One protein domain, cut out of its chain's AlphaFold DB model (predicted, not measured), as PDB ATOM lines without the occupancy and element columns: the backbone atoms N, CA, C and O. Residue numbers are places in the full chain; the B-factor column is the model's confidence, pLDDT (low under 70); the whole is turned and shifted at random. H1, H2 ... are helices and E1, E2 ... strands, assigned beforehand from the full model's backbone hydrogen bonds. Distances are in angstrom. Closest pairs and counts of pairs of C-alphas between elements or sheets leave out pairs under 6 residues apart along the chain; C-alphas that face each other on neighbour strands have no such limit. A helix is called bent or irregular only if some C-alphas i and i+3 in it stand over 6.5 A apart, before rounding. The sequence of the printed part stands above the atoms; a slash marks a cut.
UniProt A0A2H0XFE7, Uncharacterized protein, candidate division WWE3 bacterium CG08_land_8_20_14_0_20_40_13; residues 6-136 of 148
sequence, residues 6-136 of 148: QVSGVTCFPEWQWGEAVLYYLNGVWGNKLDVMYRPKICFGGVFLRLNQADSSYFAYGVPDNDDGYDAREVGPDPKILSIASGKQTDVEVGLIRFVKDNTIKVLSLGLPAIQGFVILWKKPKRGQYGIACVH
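AT A GLANCE: This is residues 6 to 136 of the 148 residues of an uncharacterized protein of candidate division WWE3 bacterium CG08_land_8_20_14_0_20_40_13 (UniProt A0A2H0XFE7). What shape is this? A four-stranded sheet, E5 to E8, has H3 packed over E5 and E6, and a smaller sheet, E2 to E4, partly face to face with it, the strands crossed at 64 degrees. H1 packs on H3 and grazes both sheets. What is it made of? The printed part has 131 residues with three named helices and eight named strands, in the order E1 H1 H2 E2 E3 E4 E5 H3 E6 E7 E8; its class is mixed, helices and strands. The sheet E5 E6 E7 E8 is mixed, and E2 E3 E4 is antiparallel. The whole is compact, with a radius of gyration of the C-alphas of 13.7 A and spans of 40 by 30 by 26 A.

HOW THE PARTS SIT: How is the large sheet paired? E5, residues 80 to 84, is the parallel neighbour of E6, residues 105 to 112, with N 82 and O 107 within hydrogen-bond range at 2.9 A. E6, E7, residues 117 to 123, and E8, residues 130 to 135, form a meander, each strand the antiparallel neighbour of the one before, in hairpins with N 110 and O 119 at 2.8 A and N 120 and O 133 at 2.9 A. What is on it? H3, residues 89 to 101, is on one face, making two layers, helix and sheet, at a height over the sheet of 9.3 A; its closest C-alphas to E6 are those of Phe 99 and Ile 105, 5.8 A apart. E5, H3 and E6 form a strand-helix-strand unit, parallel neighbour strands with a helix between, its crossover right-handed. Where is the other sheet? E2, residues 41 to 44, E3, residues 47 to 52, and E4, residues 57 to 62, form a second meander of hairpins, with N 42 and O 49 at 2.9 A and N 48 and O 61 at 2.8 A. The two sheets form a sandwich, face to face, their best planes 23 degrees apart; the closest C-alphas of E4 and E6, Phe 59 and Leu 112, are 5.7 A apart. What of the rest? H1, residues 15 to 30, touches H3 with residues 19 to 26 alone, opposite ways at 38 degrees, only just a steep tilt, closest at the C-alphas of Gly 19 and Val 100, 5.5 A. H2, residues 34 to 37, touches H1, and E1, residues 11 to 13, pairs with no named strand. Each O i to N i+4 pair is within hydrogen-bond range in H3 and 10 of 12 in H1, while H2 is too short for one.

IN THESE COORDINATES: Where are the anchors? E1 begins at C-alpha 11, (24.370, 45.398, 34.427), and E8 ends at C-alpha 135, (22.340, 19.656, 41.075). Which elements are long? H1 spans 23.1 A, E7 20.5 A, E6 19.7 A and H3 18.2 A. H1 is irregular: C-alphas 16 and 19 are 8.0 A apart.

THE WHOLE: Is it continuous? The printed part has no cut, and the link from E4 to E5, residues 63 to 79, is long. Where is confidence low? Residues 66 to 69 and 72 are under pLDDT 70.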
ATOM      1  N   GLN A   6      25.683  38.708  34.866       92.69
ATOM      2  CA  GLN A   6      24.596  39.650  34.665       92.69
ATOM      3  C   GLN A   6      23.826  39.865  35.967       92.69
ATOM      4  O   GLN A   6      23.346  38.912  36.580       92.69
ATOM      5  N   VAL A   7      23.632  41.123  36.355       93.25
ATOM      6  CA  VAL A   7      22.763  41.521  37.465       93.25
ATOM      7  C   VAL A   7      21.487  42.141  36.904       93.25
ATOM      8  O   VAL A   7      21.517  43.062  36.088       93.25
ATOM      9  N   SER A   8      20.350  41.567  37.296       87.75
ATOM     10  CA  SER A   8      18.983  41.989  36.962       87.75
ATOM     11  C   SER A   8      18.641  42.117  35.477       87.75
ATOM     12  O   SER A   8      17.549  42.548  35.120       87.75
ATOM     13  N   GLY A   9      19.514  41.645  34.588       80.62
ATOM     14  CA  GLY A   9      19.335  41.818  33.149       80.62
ATOM     15  C   GLY A   9      19.952  43.102  32.585       80.62
ATOM     16  O   GLY A   9      19.927  43.283  31.374       80.62
ATOM     17  N   VAL A  10      20.466  43.985  33.447       84.06
ATOM     18  CA  VAL A  10      20.772  45.386  33.109       84.06
ATOM     19  C   VAL A  10      22.269  45.665  33.170       84.06
ATOM     20  O   VAL A  10      22.807  46.313  32.276       84.06
ATOM     21  N   THR A  11      22.944  45.146  34.194       90.62
ATOM     22  CA  THR A  11      24.370  45.398  34.427       90.62
ATOM     23  C   THR A  11      25.159  44.120  34.181       90.62
ATOM     24  O   THR A  11      24.806  43.071  34.720       90.62
ATOM     25  N   CYS A  12      26.234  44.206  33.399       92.56
ATOM     26  CA  CYS A  12      27.143  43.091  33.142       92.56
ATOM     27  C   CYS A  12      28.507  43.358  33.777       92.56
ATOM     28  O   CYS A  12      29.034  44.468  33.700       92.56
ATOM     29  N   PHE A  13      29.081  42.319  34.368       93.75
ATOM     30  CA  PHE A  13      30.435  42.304  34.896       93.75
ATOM     31  C   PHE A  13      31.238  41.237  34.152       93.75
ATOM     32  O   PHE A  13      30.726  40.139  33.928       93.75
ATOM     33  N   PRO A  14      32.496  41.499  33.783       93.00
ATOM     34  CA  PRO A  14      33.376  40.448  33.306       93.00
ATOM     35  C   PRO A  14      33.659  39.431  34.425       93.00
ATOM     36  O   PRO A  14      33.637  39.773  35.608       93.00
ATOM     37  N   GLU A  15      33.985  38.189  34.054       91.06
ATOM     38  CA  GLU A  15      34.202  37.073  34.996       91.06
ATOM     39  C   GLU A  15      35.159  37.434  36.144       91.06
ATOM     40  O   GLU A  15      34.885  37.159  37.311       91.06
ATOM     41  N   TRP A  16      36.257  38.130  35.821       92.44
ATOM     42  CA  TRP A  16      37.285  38.531  36.784       92.44
ATOM     43  C   TRP A  16      36.786  39.471  37.895       92.44
ATOM     44  O   TRP A  16      37.455  39.600  38.923       92.44
ATOM     45  N   GLN A  17      35.601  40.066  37.720       95.06
ATOM     46  CA  GLN A  17      34.893  40.912  38.684       95.06
ATOM     47  C   GLN A  17      33.728  40.194  39.382       95.06
ATOM     48  O   GLN A  17      32.870  40.852  39.966       95.06
ATOM     49  N   TRP A  18      33.667  38.858  39.387       94.44
ATOM     50  CA  TRP A  18      32.531  38.135  39.980       94.44
ATOM     51  C   TRP A  18      32.224  38.512  41.431       94.44
ATOM     52  O   TRP A  18      31.059  38.635  41.811       94.44
ATOM     53  N   GLY A  19      33.260  38.753  42.237       95.56
ATOM     54  CA  GLY A  19      33.088  39.204  43.613       95.56
ATOM     55  C   GLY A  19      32.435  40.586  43.684       95.56
ATOM     56  O   GLY A  19      31.570  40.815  44.524       95.56
ATOM     57  N   GLU A  20      32.800  41.497  42.781       96.62
ATOM     58  CA  GLU A  20      32.204  42.835  42.687       96.62
ATOM     59  C   GLU A  20      30.751  42.764  42.219       96.62
ATOM     60  O   GLU A  20      29.904  43.448  42.788       96.62
ATOM     61  N   ALA A  21      30.442  41.886  41.264       96.62
ATOM     62  CA  ALA A  21      29.081  41.655  40.792       96.62
ATOM     63  C   ALA A  21      28.151  41.173  41.918       96.62
ATOM     64  O   ALA A  21      27.044  41.689  42.080       96.62
ATOM     65  N   VAL A  22      28.622  40.235  42.752       97.44
ATOM     66  CA  VAL A  22      27.885  39.779  43.941       97.44
ATOM     67  C   VAL A  22      27.676  40.926  44.925       97.44
ATOM     68  O   VAL A  22      26.564  41.120  45.405       97.44
ATOM     69  N   LEU A  23      28.710  41.722  45.215       97.69
ATOM     70  CA  LEU A  23      28.578  42.867  46.123       97.69
ATOM     71  C   LEU A  23      27.628  43.934  45.578       97.69
ATOM     72  O   LEU A  23      26.858  44.507  46.345       97.69
ATOM     73  N   TYR A  24      27.665  44.200  44.274       97.38
ATOM     74  CA  TYR A  24      26.748  45.121  43.614       97.38
ATOM     75  C   TYR A  24      25.302  44.633  43.737       97.38
ATOM     76  O   TYR A  24      24.443  45.402  44.166       97.38
ATOM     77  N   TYR A  25      25.053  43.351  43.452       97.81
ATOM     78  CA  TYR A  25      23.742  42.732  43.632       97.81
ATOM     79  C   TYR A  25      23.250  42.852  45.081       97.81
ATOM     80  O   TYR A  25      22.177  43.405  45.311       97.81
ATOM     81  N   LEU A  26      24.050  42.427  46.065       97.88
ATOM     82  CA  LEU A  26      23.677  42.473  47.484       97.88
ATOM     83  C   LEU A  26      23.397  43.902  47.966       97.88
ATOM     84  O   LEU A  26      22.365  44.156  48.579       97.88
ATOM     85  N   ASN A  27      24.264  44.860  47.627       97.38
ATOM     86  CA  ASN A  27      24.049  46.270  47.962       97.38
ATOM     87  C   ASN A  27      22.793  46.842  47.289       97.38
ATOM     88  O   ASN A  27      22.154  47.739  47.836       97.38
ATOM     89  N   GLY A  28      22.456  46.362  46.090       96.69
ATOM     90  CA  GLY A  28      21.223  46.720  45.401       96.69
ATOM     91  C   GLY A  28      19.984  46.170  46.093       96.69
ATOM     92  O   GLY A  28      19.030  46.920  46.290       96.69
ATOM     93  N   VAL A  29      20.020  44.908  46.528       96.62
ATOM     94  CA  VAL A  29      18.922  44.292  47.280       96.62
ATOM     95  C   VAL A  29      18.729  44.979  48.635       96.62
ATOM     96  O   VAL A  29      17.629  45.442  48.930       96.62
ATOM     97  N   TRP A  30      19.792  45.139  49.429       96.75
ATOM     98  CA  TRP A  30      19.720  45.781  50.750       96.75
ATOM     99  C   TRP A  30      19.327  47.256  50.685       96.75
ATOM    100  O   TRP A  30      18.626  47.753  51.562       96.75
ATOM    101  N   GLY A  31      19.777  47.963  49.647       96.06
ATOM    102  CA  GLY A  31      19.455  49.370  49.421       96.06
ATOM    103  C   GLY A  31      18.150  49.605  48.662       96.06
ATOM    104  O   GLY A  31      17.862  50.754  48.336       96.06
ATOM    105  N   ASN A  32      17.399  48.549  48.331       94.25
ATOM    106  CA  ASN A  32      16.206  48.593  47.486       94.25
ATOM    107  C   ASN A  32      16.398  49.397  46.177       94.25
ATOM    108  O   ASN A  32      15.555  50.209  45.788       94.25
ATOM    109  N   LYS A  33      17.543  49.225  45.506       95.00
ATOM    110  CA  LYS A  33      17.875  49.978  44.290       95.00
ATOM    111  C   LYS A  33      17.097  49.438  43.093       95.00
ATOM    112  O   LYS A  33      17.102  48.233  42.852       95.00
ATOM    113  N   LEU A  34      16.455  50.322  42.328       90.31
ATOM    114  CA  LEU A  34      15.562  49.949  41.219       90.31
ATOM    115  C   LEU A  34      16.245  49.120  40.122       90.31
ATOM    116  O   LEU A  34      15.643  48.176  39.612       90.31
ATOM    117  N   ASP A  35      17.495  49.441  39.791       89.75
ATOM    118  CA  ASP A  35      18.318  48.731  38.801       89.75
ATOM    119  C   ASP A  35      18.589  47.266  39.179       89.75
ATOM    120  O   ASP A  35      18.816  46.433  38.302       89.75
ATOM    121  N   VAL A  36      18.483  46.930  40.468       93.88
ATOM    122  CA  VAL A  36      18.560  45.556  40.970       93.88
ATOM    123  C   VAL A  36      17.168  44.979  41.249       93.88
ATOM    124  O   VAL A  36      16.848  43.878  40.797       93.88
ATOM    125  N   MET A  37      16.308  45.725  41.939       93.88
ATOM    126  CA  MET A  37      15.049  45.231  42.502       93.88
ATOM    127  C   MET A  37      13.887  45.125  41.517       93.88
ATOM    128  O   MET A  37      12.926  44.421  41.822       93.88
ATOM    129  N   TYR A  38      13.966  45.738  40.331       87.75
ATOM    130  CA  TYR A  38      12.971  45.512  39.273       87.75
ATOM    131  C   TYR A  38      12.894  44.028  38.865       87.75
ATOM    132  O   TYR A  38      11.828  43.508  38.539       87.75
ATOM    133  N   ARG A  39      14.031  43.320  38.908       89.94
ATOM    134  CA  ARG A  39      14.112  41.879  38.654       89.94
ATOM    135  C   ARG A  39      15.311  41.292  39.406       89.94
ATOM    136  O   ARG A  39      16.334  41.060  38.769       89.94
ATOM    137  N   PRO A  40      15.210  41.035  40.722       94.12
ATOM    138  CA  PRO A  40      16.363  40.717  41.563       94.12
ATOM    139  C   PRO A  40      16.916  39.328  41.238       94.12
ATOM    140  O   PRO A  40      16.473  38.313  41.772       94.12
ATOM    141  N   LYS A  41      17.870  39.283  40.309       95.31
ATOM    142  CA  LYS A  41      18.578  38.071  39.901       95.31
ATOM    143  C   LYS A  41      20.045  38.371  39.641       95.31
ATOM    144  O   LYS A  41      20.381  39.448  39.152       95.31
ATOM    145  N   ILE A  42      20.890  37.385  39.882       96.31
ATOM    146  CA  ILE A  42      22.291  37.379  39.476       96.31
ATOM    147  C   ILE A  42      22.559  36.126  38.645       96.31
ATOM    148  O   ILE A  42      22.042  35.050  38.944       96.31
ATOM    149  N   CYS A  43      23.309  36.285  37.563       93.00
ATOM    150  CA  CYS A  43      23.599  35.246  36.589       93.00
ATOM    151  C   CYS A  43      25.087  34.931  36.593       93.00
ATOM    152  O   CYS A  43      25.890  35.830  36.374       93.00
ATOM    153  N   PHE A  44      25.445  33.675  36.806       89.81
ATOM    154  CA  PHE A  44      26.811  33.176  36.777       89.81
ATOM    155  C   PHE A  44      26.965  32.262  35.561       89.81
ATOM    156  O   PHE A  44      26.560  31.097  35.603       89.81
ATOM    157  N   GLY A  45      27.473  32.804  34.450       83.44
ATOM    158  CA  GLY A  45      27.403  32.113  33.162       83.44
ATOM    159  C   GLY A  45      25.942  31.900  32.766       83.44
ATOM    160  O   GLY A  45      25.191  32.868  32.712       83.44
ATOM    161  N   GLY A  46      25.513  30.652  32.577       87.31
ATOM    162  CA  GLY A  46      24.128  30.306  32.240       87.31
ATOM    163  C   GLY A  46      23.221  29.947  33.427       87.31
ATOM    164  O   GLY A  46      22.057  29.598  33.214       87.31
ATOM    165  N   VAL A  47      23.705  30.038  34.673       91.12
ATOM    166  CA  VAL A  47      22.909  29.760  35.885       91.12
ATOM    167  C   VAL A  47      22.439  31.057  36.529       91.12
ATOM    168  O   VAL A  47      23.232  31.933  36.867       91.12
ATOM    169  N   PHE A  48      21.143  31.148  36.787       93.75
ATOM    170  CA  PHE A  48      20.502  32.283  37.430       93.75
ATOM    171  C   PHE A  48      20.124  31.933  38.863       93.75
ATOM    172  O   PHE A  48      19.417  30.960  39.100       93.75
ATOM    173  N   LEU A  49      20.517  32.787  39.801       95.50
ATOM    174  CA  LEU A  49      20.010  32.809  41.166       95.50
ATOM    175  C   LEU A  49      19.063  34.005  41.290       95.50
ATOM    176  O   LEU A  49      19.466  35.141  41.033       95.50
ATOM    177  N   ARG A  50      17.797  33.770  41.639       95.19
ATOM    178  CA  ARG A  50      16.772  34.823  41.662       95.19
ATOM    179  C   ARG A  50      16.012  34.832  42.978       95.19
ATOM    180  O   ARG A  50      15.652  33.781  43.496       95.19
ATOM    181  N   LEU A  51      15.772  36.037  43.485       95.56
ATOM    182  CA  LEU A  51      14.962  36.290  44.668       95.56
ATOM    183  C   LEU A  51      13.481  36.360  44.272       95.56
ATOM    184  O   LEU A  51      13.089  37.156  43.413       95.56
ATOM    185  N   ASN A  52      12.657  35.537  44.909       93.00
ATOM    186  CA  ASN A  52      11.216  35.703  44.966       93.00
ATOM    187  C   ASN A  52      10.887  36.739  46.048       93.00
ATOM    188  O   ASN A  52      11.107  36.518  47.237       93.00
ATOM    189  N   GLN A  53      10.361  37.886  45.628       90.88
ATOM    190  CA  GLN A  53       9.998  38.968  46.542       90.88
ATOM    191  C   GLN A  53       8.745  38.650  47.368       90.88
ATOM    192  O   GLN A  53       8.578  39.230  48.434       90.88
ATOM    193  N   ALA A  54       7.881  37.736  46.908       90.88
ATOM    194  CA  ALA A  54       6.632  37.417  47.598       90.88
ATOM    195  C   ALA A  54       6.853  36.657  48.917       90.88
ATOM    196  O   ALA A  54       6.115  36.863  49.876       90.88
ATOM    197  N   ASP A  55       7.868  35.790  48.979       92.00
ATOM    198  CA  ASP A  55       8.145  34.921  50.133       92.00
ATOM    199  C   ASP A  55       9.563  35.083  50.712       92.00
ATOM    200  O   ASP A  55       9.965  34.331  51.616       92.00
ATOM    201  N   SER A  56      10.311  36.064  50.193       94.38
ATOM    202  CA  SER A  56      11.710  36.342  50.526       94.38
ATOM    203  C   SER A  56      12.577  35.082  50.470       94.38
ATOM    204  O   SER A  56      13.299  34.755  51.419       94.38
ATOM    205  N   SER A  57      12.492  34.347  49.361       95.38
ATOM    206  CA  SER A  57      13.304  33.157  49.122       95.38
ATOM    207  C   SER A  57      13.995  33.167  47.762       95.38
ATOM    208  O   SER A  57      13.514  33.737  46.789       95.38
ATOM    209  N   TYR A  58      15.160  32.540  47.695       95.56
ATOM    210  CA  TYR A  58      15.901  32.297  46.476       95.56
ATOM    211  C   TYR A  58      15.581  30.921  45.908       95.56
ATOM    212  O   TYR A  58      15.422  29.933  46.625       95.56
ATOM    213  N   PHE A  59      15.617  30.855  44.590       94.00
ATOM    214  CA  PHE A  59      15.680  29.622  43.822       94.00
ATOM    215  C   PHE A  59      16.603  29.867  42.620       94.00
ATOM    216  O   PHE A  59      17.025  30.999  42.345       94.00
ATOM    217  N   ALA A  60      16.935  28.793  41.912       94.38
ATOM    218  CA  ALA A  60      17.829  28.843  40.770       94.38
ATOM    219  C   ALA A  60      17.215  28.170  39.548       94.38
ATOM    220  O   ALA A  60      16.337  27.319  39.668       94.38
ATOM    221  N   TYR A  61      17.688  28.569  38.376       93.12
ATOM    222  CA  TYR A  61      17.358  27.952  37.097       93.12
ATOM    223  C   TYR A  61      18.477  28.236  36.093       93.12
ATOM    224  O   TYR A  61      19.308  29.115  36.318       93.12
ATOM    225  N   GLY A  62      18.473  27.540  34.966       90.38
ATOM    226  CA  GLY A  62      19.476  27.693  33.919       90.38
ATOM    227  C   GLY A  62      20.387  26.480  33.805       90.38
ATOM    228  O   GLY A  62      20.216  25.472  34.490       90.38
ATOM    229  N   VAL A  63      21.351  26.576  32.898       84.94
ATOM    230  CA  VAL A  63      22.315  25.513  32.610       84.94
ATOM    231  C   VAL A  63      23.705  26.132  32.695       84.94
ATOM    232  O   VAL A  63      23.901  27.192  32.108       84.94
ATOM    233  N   PRO A  64      24.662  25.531  33.419       80.31
ATOM    234  CA  PRO A  64      26.045  25.996  33.403       80.31
ATOM    235  C   PRO A  64      26.569  26.089  31.965       80.31
ATOM    236  O   PRO A  64      26.366  25.163  31.180       80.31
ATOM    237  N   ASP A  65      27.241  27.192  31.620       72.88
ATOM    238  CA  ASP A  65      27.797  27.386  30.267       72.88
ATOM    239  C   ASP A  65      28.860  26.330  29.941       72.88
ATOM    240  O   ASP A  65      29.001  25.918  28.793       72.88
ATOM    241  N   ASN A  66      29.570  25.873  30.973       65.69
ATOM    242  CA  ASN A  66      30.444  24.717  30.942       65.69
ATOM    243  C   ASN A  66      30.026  23.802  32.092       65.69
ATOM    244  O   ASN A  66      29.917  24.251  33.237       65.69
ATOM    245  N   ASP A  67      29.796  22.526  31.794       58.50
ATOM    246  CA  ASP A  67      29.664  21.489  32.815       58.50
ATOM    247  C   ASP A  67      31.069  21.161  33.336       58.50
ATOM    248  O   ASP A  67      31.629  20.106  33.054       58.50
ATOM    249  N   ASP A  68      31.685  22.123  34.033       60.78
ATOM    250  CA  ASP A  68      33.020  21.939  34.613       60.78
ATOM    251  C   ASP A  68      33.002  20.784  35.634       60.78
ATOM    252  O   ASP A  68      34.047  20.222  35.962       60.78
ATOM    253  N   GLY A  69      31.812  20.411  36.133       64.69
ATOM    254  CA  GLY A  69      31.664  19.587  37.320       64.69
ATOM    255  C   GLY A  69      32.296  20.289  38.524       64.69
ATOM    256  O   GLY A  69      33.167  21.147  38.412       64.69
ATOM    257  N   TYR A  70      31.866  19.958  39.734       72.12
ATOM    258  CA  TYR A  70      32.671  20.371  40.880       72.12
ATOM    259  C   TYR A  70      33.951  19.518  40.911       72.12
ATOM    260  O   TYR A  70      33.893  18.345  41.282       72.12
ATOM    261  N   ASP A  71      35.098  20.091  40.532       74.31
ATOM    262  CA  ASP A  71      36.406  19.443  40.677       74.31
ATOM    263  C   ASP A  71      37.132  19.967  41.923       74.31
ATOM    264  O   ASP A  71      37.664  21.079  41.964       74.31
ATOM    265  N   ALA A  72      37.207  19.122  42.954       69.12
ATOM    266  CA  ALA A  72      37.924  19.424  44.190       69.12
ATOM    267  C   ALA A  72      39.412  19.770  43.959       69.12
ATOM    268  O   ALA A  72      40.005  20.492  44.763       69.12
ATOM    269  N   ARG A  73      40.023  19.305  42.857       71.88
ATOM    270  CA  ARG A  73      41.412  19.630  42.493       71.88
ATOM    271  C   ARG A  73      41.592  21.105  42.146       71.88
ATOM    272  O   ARG A  73      42.671  21.643  42.377       71.88
ATOM    273  N   GLU A  74      40.550  21.772  41.650       78.50
ATOM    274  CA  GLU A  74      40.588  23.206  41.350       78.50
ATOM    275  C   GLU A  74      40.556  24.079  42.606       78.50
ATOM    276  O   GLU A  74      40.894  25.257  42.557       78.50
ATOM    277  N   VAL A  75      40.152  23.529  43.748       80.00
ATOM    278  CA  VAL A  75      39.986  24.304  44.980       80.00
ATOM    279  C   VAL A  75      41.222  24.209  45.885       80.00
ATOM    280  O   VAL A  75      41.517  25.134  46.649       80.00
ATOM    281  N   GLY A  76      41.979  23.116  45.755       75.31
ATOM    282  CA  GLY A  76      43.150  22.803  46.572       75.31
ATOM    283  C   GLY A  76      42.837  21.853  47.737       75.31
ATOM    284  O   GLY A  76      41.694  21.425  47.904       75.31
ATOM    285  N   PRO A  77      43.852  21.476  48.534       76.38
ATOM    286  CA  PRO A  77      43.678  20.547  49.646       76.38
ATOM    287  C   PRO A  77      42.843  21.172  50.774       76.38
ATOM    288  O   PRO A  77      43.079  22.318  51.152       76.38
ATOM    289  N   ASP A  78      41.897  20.392  51.306       79.88
ATOM    290  CA  ASP A  78      41.024  20.729  52.447       79.88
ATOM    291  C   ASP A  78      40.344  22.114  52.352       79.88
ATOM    292  O   ASP A  78      40.592  23.021  53.157       79.88
ATOM    293  N   PRO A  79      39.504  22.340  51.325       86.88
ATOM    294  CA  PRO A  79      38.863  23.628  51.153       86.88
ATOM    295  C   PRO A  79      37.818  23.857  52.244       86.88
ATOM    296  O   PRO A  79      36.921  23.043  52.444       86.88
ATOM    297  N   LYS A  80      37.846  25.022  52.900       93.69
ATOM    298  CA  LYS A  80      36.746  25.432  53.783       93.69
ATOM    299  C   LYS A  80      35.475  25.618  52.950       93.69
ATOM    300  O   LYS A  80      35.406  26.518  52.100       93.69
ATOM    301  N   ILE A  81      34.476  24.787  53.231       94.69
ATOM    302  CA  ILE A  81      33.161  24.798  52.587       94.69
ATOM    303  C   ILE A  81      32.170  25.534  53.488       94.69
ATOM    304  O   ILE A  81      32.049  25.234  54.676       94.69
ATOM    305  N   LEU A  82      31.448  26.498  52.923       97.31
ATOM    306  CA  LEU A  82      30.279  27.103  53.549       97.31
ATOM    307  C   LEU A  82      29.019  26.501  52.924       97.31
ATOM    308  O   LEU A  82      28.756  26.718  51.745       97.31
ATOM    309  N   SER A  83      28.233  25.777  53.715       96.81
ATOM    310  CA  SER A  83      26.963  25.197  53.270       96.81
ATOM    311  C   SER A  83      25.788  25.955  53.877       96.81
ATOM    312  O   SER A  83      25.686  26.068  55.097       96.81
ATOM    313  N   ILE A  84      24.896  26.454  53.026       97.38
ATOM    314  CA  ILE A  84      23.639  27.100  53.405       97.38
ATOM    315  C   ILE A  84      22.504  26.169  52.990       97.38
ATOM    316  O   ILE A  84      22.252  25.998  51.804       97.38
ATOM    317  N   ALA A  85      21.820  25.551  53.950       93.88
ATOM    318  CA  ALA A  85      20.722  24.609  53.695       93.88
ATOM    319  C   ALA A  85      19.340  25.293  53.755       93.88
ATOM    320  O   ALA A  85      18.378  24.739  54.279       93.88
ATOM    321  N   SER A  86      19.260  26.533  53.273       93.00
ATOM    322  CA  SER A  86      18.064  27.371  53.328       93.00
ATOM    323  C   SER A  86      18.003  28.241  52.082       93.00
ATOM    324  O   SER A  86      18.998  28.846  51.688       93.00
ATOM    325  N   GLY A  87      16.814  28.335  51.490       93.12
ATOM    326  CA  GLY A  87      16.538  29.280  50.413       93.12
ATOM    327  C   GLY A  87      16.149  30.665  50.927       93.12
ATOM    328  O   GLY A  87      15.860  31.533  50.119       93.12
ATOM    329  N   LYS A  88      16.077  30.907  52.242       97.25
ATOM    330  CA  LYS A  88      15.636  32.209  52.761       97.25
ATOM    331  C   LYS A  88      16.618  33.312  52.390       97.25
ATOM    332  O   LYS A  88      17.831  33.117  52.414       97.25
ATOM    333  N   GLN A  89      16.065  34.482  52.074       96.44
ATOM    334  CA  GLN A  89      16.807  35.632  51.573       96.44
ATOM    335  C   GLN A  89      18.036  35.947  52.432       96.44
ATOM    336  O   GLN A  89      19.152  35.981  51.920       96.44
ATOM    337  N   THR A  90      17.837  36.102  53.741       97.06
ATOM    338  CA  THR A  90      18.905  36.442  54.687       97.06
ATOM    339  C   THR A  90      20.033  35.411  54.687       97.06
ATOM    340  O   THR A  90      21.200  35.790  54.633       97.06
ATOM    341  N   ASP A  91      19.710  34.117  54.700       97.75
ATOM    342  CA  ASP A  91      20.712  33.048  54.778       97.75
ATOM    343  C   ASP A  91      21.567  32.985  53.509       97.75
ATOM    344  O   ASP A  91      22.795  32.871  53.576       97.75
ATOM    345  N   VAL A  92      20.923  33.107  52.345       97.50
ATOM    346  CA  VAL A  92      21.604  33.102  51.046       97.50
ATOM    347  C   VAL A  92      22.489  34.337  50.896       97.50
ATOM    348  O   VAL A  92      23.647  34.214  50.499       97.50
ATOM    349  N   GLU A  93      21.997  35.518  51.267       98.25
ATOM    350  CA  GLU A  93      22.764  36.765  51.190       98.25
ATOM    351  C   GLU A  93      23.960  36.769  52.146       98.25
ATOM    352  O   GLU A  93      25.056  37.181  51.753       98.25
ATOM    353  N   VAL A  94      23.796  36.233  53.364       97.81
ATOM    354  CA  VAL A  94      24.899  36.004  54.313       97.81
ATOM    355  C   VAL A  94      25.909  35.001  53.746       97.81
ATOM    356  O   VAL A  94      27.120  35.204  53.865       97.81
ATOM    357  N   GLY A  95      25.439  33.934  53.097       97.88
ATOM    358  CA  GLY A  95      26.288  32.970  52.402       97.88
ATOM    359  C   GLY A  95      27.147  33.626  51.322       97.88
ATOM    360  O   GLY A  95      28.370  33.476  51.319       97.88
ATOM    361  N   LEU A  96      26.512  34.415  50.452       97.94
ATOM    362  CA  LEU A  96      27.155  35.130  49.353       97.94
ATOM    363  C   LEU A  96      28.181  36.157  49.849       97.94
ATOM    364  O   LEU A  96      29.325  36.142  49.391       97.94
ATOM    365  N   ILE A  97      27.823  37.020  50.808       98.06
ATOM    366  CA  ILE A  97      28.757  38.042  51.308       98.06
ATOM    367  C   ILE A  97      29.970  37.407  51.988       98.06
ATOM    368  O   ILE A  97      31.101  37.839  51.752       98.06
ATOM    369  N   ARG A  98      29.765  36.353  52.792       98.00
ATOM    370  CA  ARG A  98      30.865  35.626  53.434       98.00
ATOM    371  C   ARG A  98      31.742  34.950  52.398       98.00
ATOM    372  O   ARG A  98      32.957  35.066  52.493       98.00
ATOM    373  N   PHE A  99      31.155  34.302  51.396       97.25
ATOM    374  CA  PHE A  99      31.919  33.680  50.321       97.25
ATOM    375  C   PHE A  99      32.792  34.696  49.577       97.25
ATOM    376  O   PHE A  99      33.961  34.419  49.326       97.25
ATOM    377  N   VAL A 100      32.286  35.897  49.292       96.19
ATOM    378  CA  VAL A 100      33.075  36.943  48.624       96.19
ATOM    379  C   VAL A 100      34.158  37.528  49.533       96.19
ATOM    380  O   VAL A 100      35.284  37.733  49.084       96.19
ATOM    381  N   LYS A 101      33.843  37.819  50.801       95.81
ATOM    382  CA  LYS A 101      34.732  38.572  51.705       95.81
ATOM    383  C   LYS A 101      35.723  37.702  52.483       95.81
ATOM    384  O   LYS A 101      36.832  38.154  52.752       95.81
ATOM    385  N   ASP A 102      35.353  36.476  52.845       95.44
ATOM    386  CA  ASP A 102      36.220  35.535  53.557       95.44
ATOM    387  C   ASP A 102      37.013  34.692  52.544       95.44
ATOM    388  O   ASP A 102      36.515  33.740  51.939       95.44
ATOM    389  N   ASN A 103      38.288  35.042  52.359       90.62
ATOM    390  CA  ASN A 103      39.194  34.335  51.449       90.62
ATOM    391  C   ASN A 103      39.549  32.913  51.899       90.62
ATOM    392  O   ASN A 103      40.074  32.146  51.082       90.62
ATOM    393  N   THR A 104      39.264  32.555  53.156       92.94
ATOM    394  CA  THR A 104      39.433  31.183  53.643       92.94
ATOM    395  C   THR A 104      38.338  30.272  53.111       92.94
ATOM    396  O   THR A 104      38.624  29.115  52.829       92.94
ATOM    397  N   ILE A 105      37.122  30.788  52.888       95.50
ATOM    398  CA  ILE A 105      36.033  30.033  52.261       95.50
ATOM    399  C   ILE A 105      36.349  29.891  50.776       95.50
ATOM    400  O   ILE A 105      36.489  30.889  50.057       95.50
ATOM    401  N   LYS A 106      36.467  28.644  50.323       94.69
ATOM    402  CA  LYS A 106      36.776  28.324  48.927       94.69
ATOM    403  C   LYS A 106      35.581  27.796  48.154       94.69
ATOM    404  O   LYS A 106      35.556  27.962  46.939       94.69
ATOM    405  N   VAL A 107      34.592  27.243  48.856       95.62
ATOM    406  CA  VAL A 107      33.365  26.696  48.270       95.62
ATOM    407  C   VAL A 107      32.155  27.221  49.033       95.62
ATOM    408  O   VAL A 107      32.158  27.245  50.264       95.62
ATOM    409  N   LEU A 108      31.125  27.623  48.300       96.44
ATOM    410  CA  LEU A 108      29.795  27.933  48.804       96.44
ATOM    411  C   LEU A 108      28.802  26.949  48.182       96.44
ATOM    412  O   LEU A 108      28.663  26.899  46.965       96.44
ATOM    413  N   SER A 109      28.098  26.194  49.017       96.06
ATOM    414  CA  SER A 109      27.003  25.316  48.606       96.06
ATOM    415  C   SER A 109      25.681  25.902  49.083       96.06
ATOM    416  O   SER A 109      25.444  26.000  50.287       96.06
ATOM    417  N   LEU A 110      24.811  26.278  48.149       96.62
ATOM    418  CA  LEU A 110      23.475  26.804  48.412       96.62
ATOM    419  C   LEU A 110      22.439  25.711  48.149       96.62
ATOM    420  O   LEU A 110      22.222  25.331  47.003       96.62
ATOM    421  N   GLY A 111      21.796  25.215  49.201       95.25
ATOM    422  CA  GLY A 111      20.614  24.365  49.114       95.25
ATOM    423  C   GLY A 111      19.362  25.209  48.910       95.25
ATOM    424  O   GLY A 111      19.115  26.157  49.653       95.25
ATOM    425  N   LEU A 112      18.570  24.853  47.903       93.62
ATOM    426  CA  LEU A 112      17.408  25.605  47.439       93.62
ATOM    427  C   LEU A 112      16.156  24.718  47.539       93.62
ATOM    428  O   LEU A 112      15.822  24.008  46.586       93.62
ATOM    429  N   PRO A 113      15.444  24.736  48.686       89.19
ATOM    430  CA  PRO A 113      14.335  23.816  48.953       89.19
ATOM    431  C   PRO A 113      13.189  23.898  47.943       89.19
ATOM    432  O   PRO A 113      12.600  22.871  47.621       89.19
ATOM    433  N   ALA A 114      12.910  25.092  47.404       85.06
ATOM    434  CA  ALA A 114      11.856  25.313  46.409       85.06
ATOM    435  C   ALA A 114      12.023  24.441  45.151       85.06
ATOM    436  O   ALA A 114      11.038  24.035  44.543       85.06
ATOM    437  N   ILE A 115      13.268  24.119  44.794       85.50
ATOM    438  CA  ILE A 115      13.602  23.291  43.631       85.50
ATOM    439  C   ILE A 115      14.206  21.935  44.020       85.50
ATOM    440  O   ILE A 115      14.586  21.175  43.140       85.50
ATOM    441  N   GLN A 116      14.317  21.634  45.322       87.94
ATOM    442  CA  GLN A 116      15.046  20.468  45.850       87.94
ATOM    443  C   GLN A 116      16.459  20.318  45.250       87.94
ATOM    444  O   GLN A 116      16.943  19.211  45.014       87.94
ATOM    445  N   GLY A 117      17.111  21.449  44.985       90.19
ATOM    446  CA  GLY A 117      18.359  21.518  44.235       90.19
ATOM    447  C   GLY A 117      19.458  22.266  44.970       90.19
ATOM    448  O   GLY A 117      19.242  22.858  46.029       90.19
ATOM    449  N   PHE A 118      20.648  22.242  44.379       92.06
ATOM    450  CA  PHE A 118      21.836  22.896  44.907       92.06
ATOM    451  C   PHE A 118      22.543  23.703  43.828       92.06
ATOM    452  O   PHE A 118      22.690  23.244  42.694       92.06
ATOM    453  N   VAL A 119      23.040  24.874  44.216       93.44
ATOM    454  CA  VAL A 119      24.024  25.641  43.449       93.44
ATOM    455  C   VAL A 119      25.328  25.636  44.229       93.44
ATOM    456  O   VAL A 119      25.361  26.016  45.399       93.44
ATOM    457  N   ILE A 120      26.401  25.205  43.580       93.94
ATOM    458  CA  ILE A 120      27.739  25.147  44.161       93.94
ATOM    459  C   ILE A 120      28.600  26.167  43.431       93.94
ATOM    460  O   ILE A 120      28.717  26.116  42.212       93.94
ATOM    461  N   LEU A 121      29.207  27.079  44.183       93.69
ATOM    462  CA  LEU A 121      30.164  28.071  43.704       93.69
ATOM    463  C   LEU A 121      31.524  27.788  44.337       93.69
ATOM    464  O   LEU A 121      31.604  27.556  45.544       93.69
ATOM    465  N   TRP A 122      32.607  27.862  43.570       93.94
ATOM    466  CA  TRP A 122      33.961  27.777  44.122       93.94
ATOM    467  C   TRP A 122      34.899  28.806  43.509       93.94
ATOM    468  O   TRP A 122      34.691  29.300  42.405       93.94
ATOM    469  N   LYS A 123      35.942  29.154  44.258       92.31
ATOM    470  CA  LYS A 123      37.014  30.038  43.794       92.31
ATOM    471  C   LYS A 123      38.059  29.186  43.082       92.31
ATOM    472  O   LYS A 123      38.645  28.313  43.718       92.31
ATOM    473  N   LYS A 124      38.309  29.448  41.797       89.88
ATOM    474  CA  LYS A 124      39.379  28.773  41.043       89.88
ATOM    475  C   LYS A 124      40.761  29.293  41.494       89.88
ATOM    476  O   LYS A 124      40.842  30.377  42.085       89.88
ATOM    477  N   PRO A 125      41.871  28.578  41.215       86.38
ATOM    478  CA  PRO A 125      43.207  28.978  41.671       86.38
ATOM    479  C   PRO A 125      43.659  30.308  41.069       86.38
ATOM    480  O   PRO A 125      44.373  31.092  41.697       86.38
ATOM    481  N   LYS A 126      43.234  30.577  39.831       86.50
ATOM    482  CA  LYS A 126      43.523  31.830  39.148       86.50
ATOM    483  C   LYS A 126      42.645  32.937  39.725       86.50
ATOM    484  O   LYS A 126      41.419  32.847  39.742       86.50
ATOM    485  N   ARG A 127      43.292  34.014  40.177       84.56
ATOM    486  CA  ARG A 127      42.613  35.182  40.750       84.56
ATOM    487  C   ARG A 127      41.541  35.708  39.793       84.56
ATOM    488  O   ARG A 127      41.803  35.892  38.607       84.56
ATOM    489  N   GLY A 128      40.365  35.987  40.347       85.44
ATOM    490  CA  GLY A 128      39.221  36.492  39.591       85.44
ATOM    491  C   GLY A 128      38.428  35.405  38.869       85.44
ATOM    492  O   GLY A 128      37.415  35.719  38.281       85.44
ATOM    493  N   GLN A 129      38.811  34.133  38.925       89.19
ATOM    494  CA  GLN A 129      37.993  33.074  38.338       89.19
ATOM    495  C   GLN A 129      37.139  32.385  39.396       89.19
ATOM    496  O   GLN A 129      37.510  32.295  40.573       89.19
ATOM    497  N   TYR A 130      35.994  31.888  38.955       90.75
ATOM    498  CA  TYR A 130      35.104  31.074  39.763       90.75
ATOM    499  C   TYR A 130      34.644  29.872  38.944       90.75
ATOM    500  O   TYR A 130      34.758  29.846  37.721       90.75
ATOM    501  N   GLY A 131      34.164  28.850  39.633       90.56
ATOM    502  CA  GLY A 131      33.428  27.764  39.015       90.56
ATOM    503  C   GLY A 131      32.032  27.671  39.599       90.56
ATOM    504  O   GLY A 131      31.762  28.179  40.696       90.56
ATOM    505  N   ILE A 132      31.142  27.062  38.825       91.19
ATOM    506  CA  ILE A 132      29.752  26.866  39.194       91.19
ATOM    507  C   ILE A 132      29.274  25.487  38.755       91.19
ATOM    508  O   ILE A 132      29.556  25.040  37.650       91.19
ATOM    509  N   ALA A 133      28.528  24.822  39.630       90.19
ATOM    510  CA  ALA A 133      27.867  23.560  39.351       90.19
ATOM    511  C   ALA A 133      26.451  23.584  39.922       90.19
ATOM    512  O   ALA A 133      26.150  24.310  40.874       90.19
ATOM    513  N   CYS A 134      25.574  22.790  39.321       89.25
ATOM    514  CA  CYS A 134      24.167  22.716  39.684       89.25
ATOM    515  C   CYS A 134      23.735  21.261  39.823       89.25
ATOM    516  O   CYS A 134      24.067  20.427  38.987       89.25
ATOM    517  N   VAL A 135      22.949  20.971  40.855       88.56
ATOM    518  CA  VAL A 135      22.340  19.656  41.075       88.56
ATOM    519  C   VAL A 135      20.836  19.860  41.209       88.56
ATOM    520  O   VAL A 135      20.407  20.670  42.026       88.56
ATOM    521  N   HIS A 136      20.038  19.161  40.396       87.50
ATOM    522  CA  HIS A 136      18.570  19.291  40.360       87.50
ATOM    523  C   HIS A 136      18.058  20.733  40.155       87.50
ATOM    524  O   HIS A 136      17.022  21.122  40.687       87.50
TER     525      HIS A 136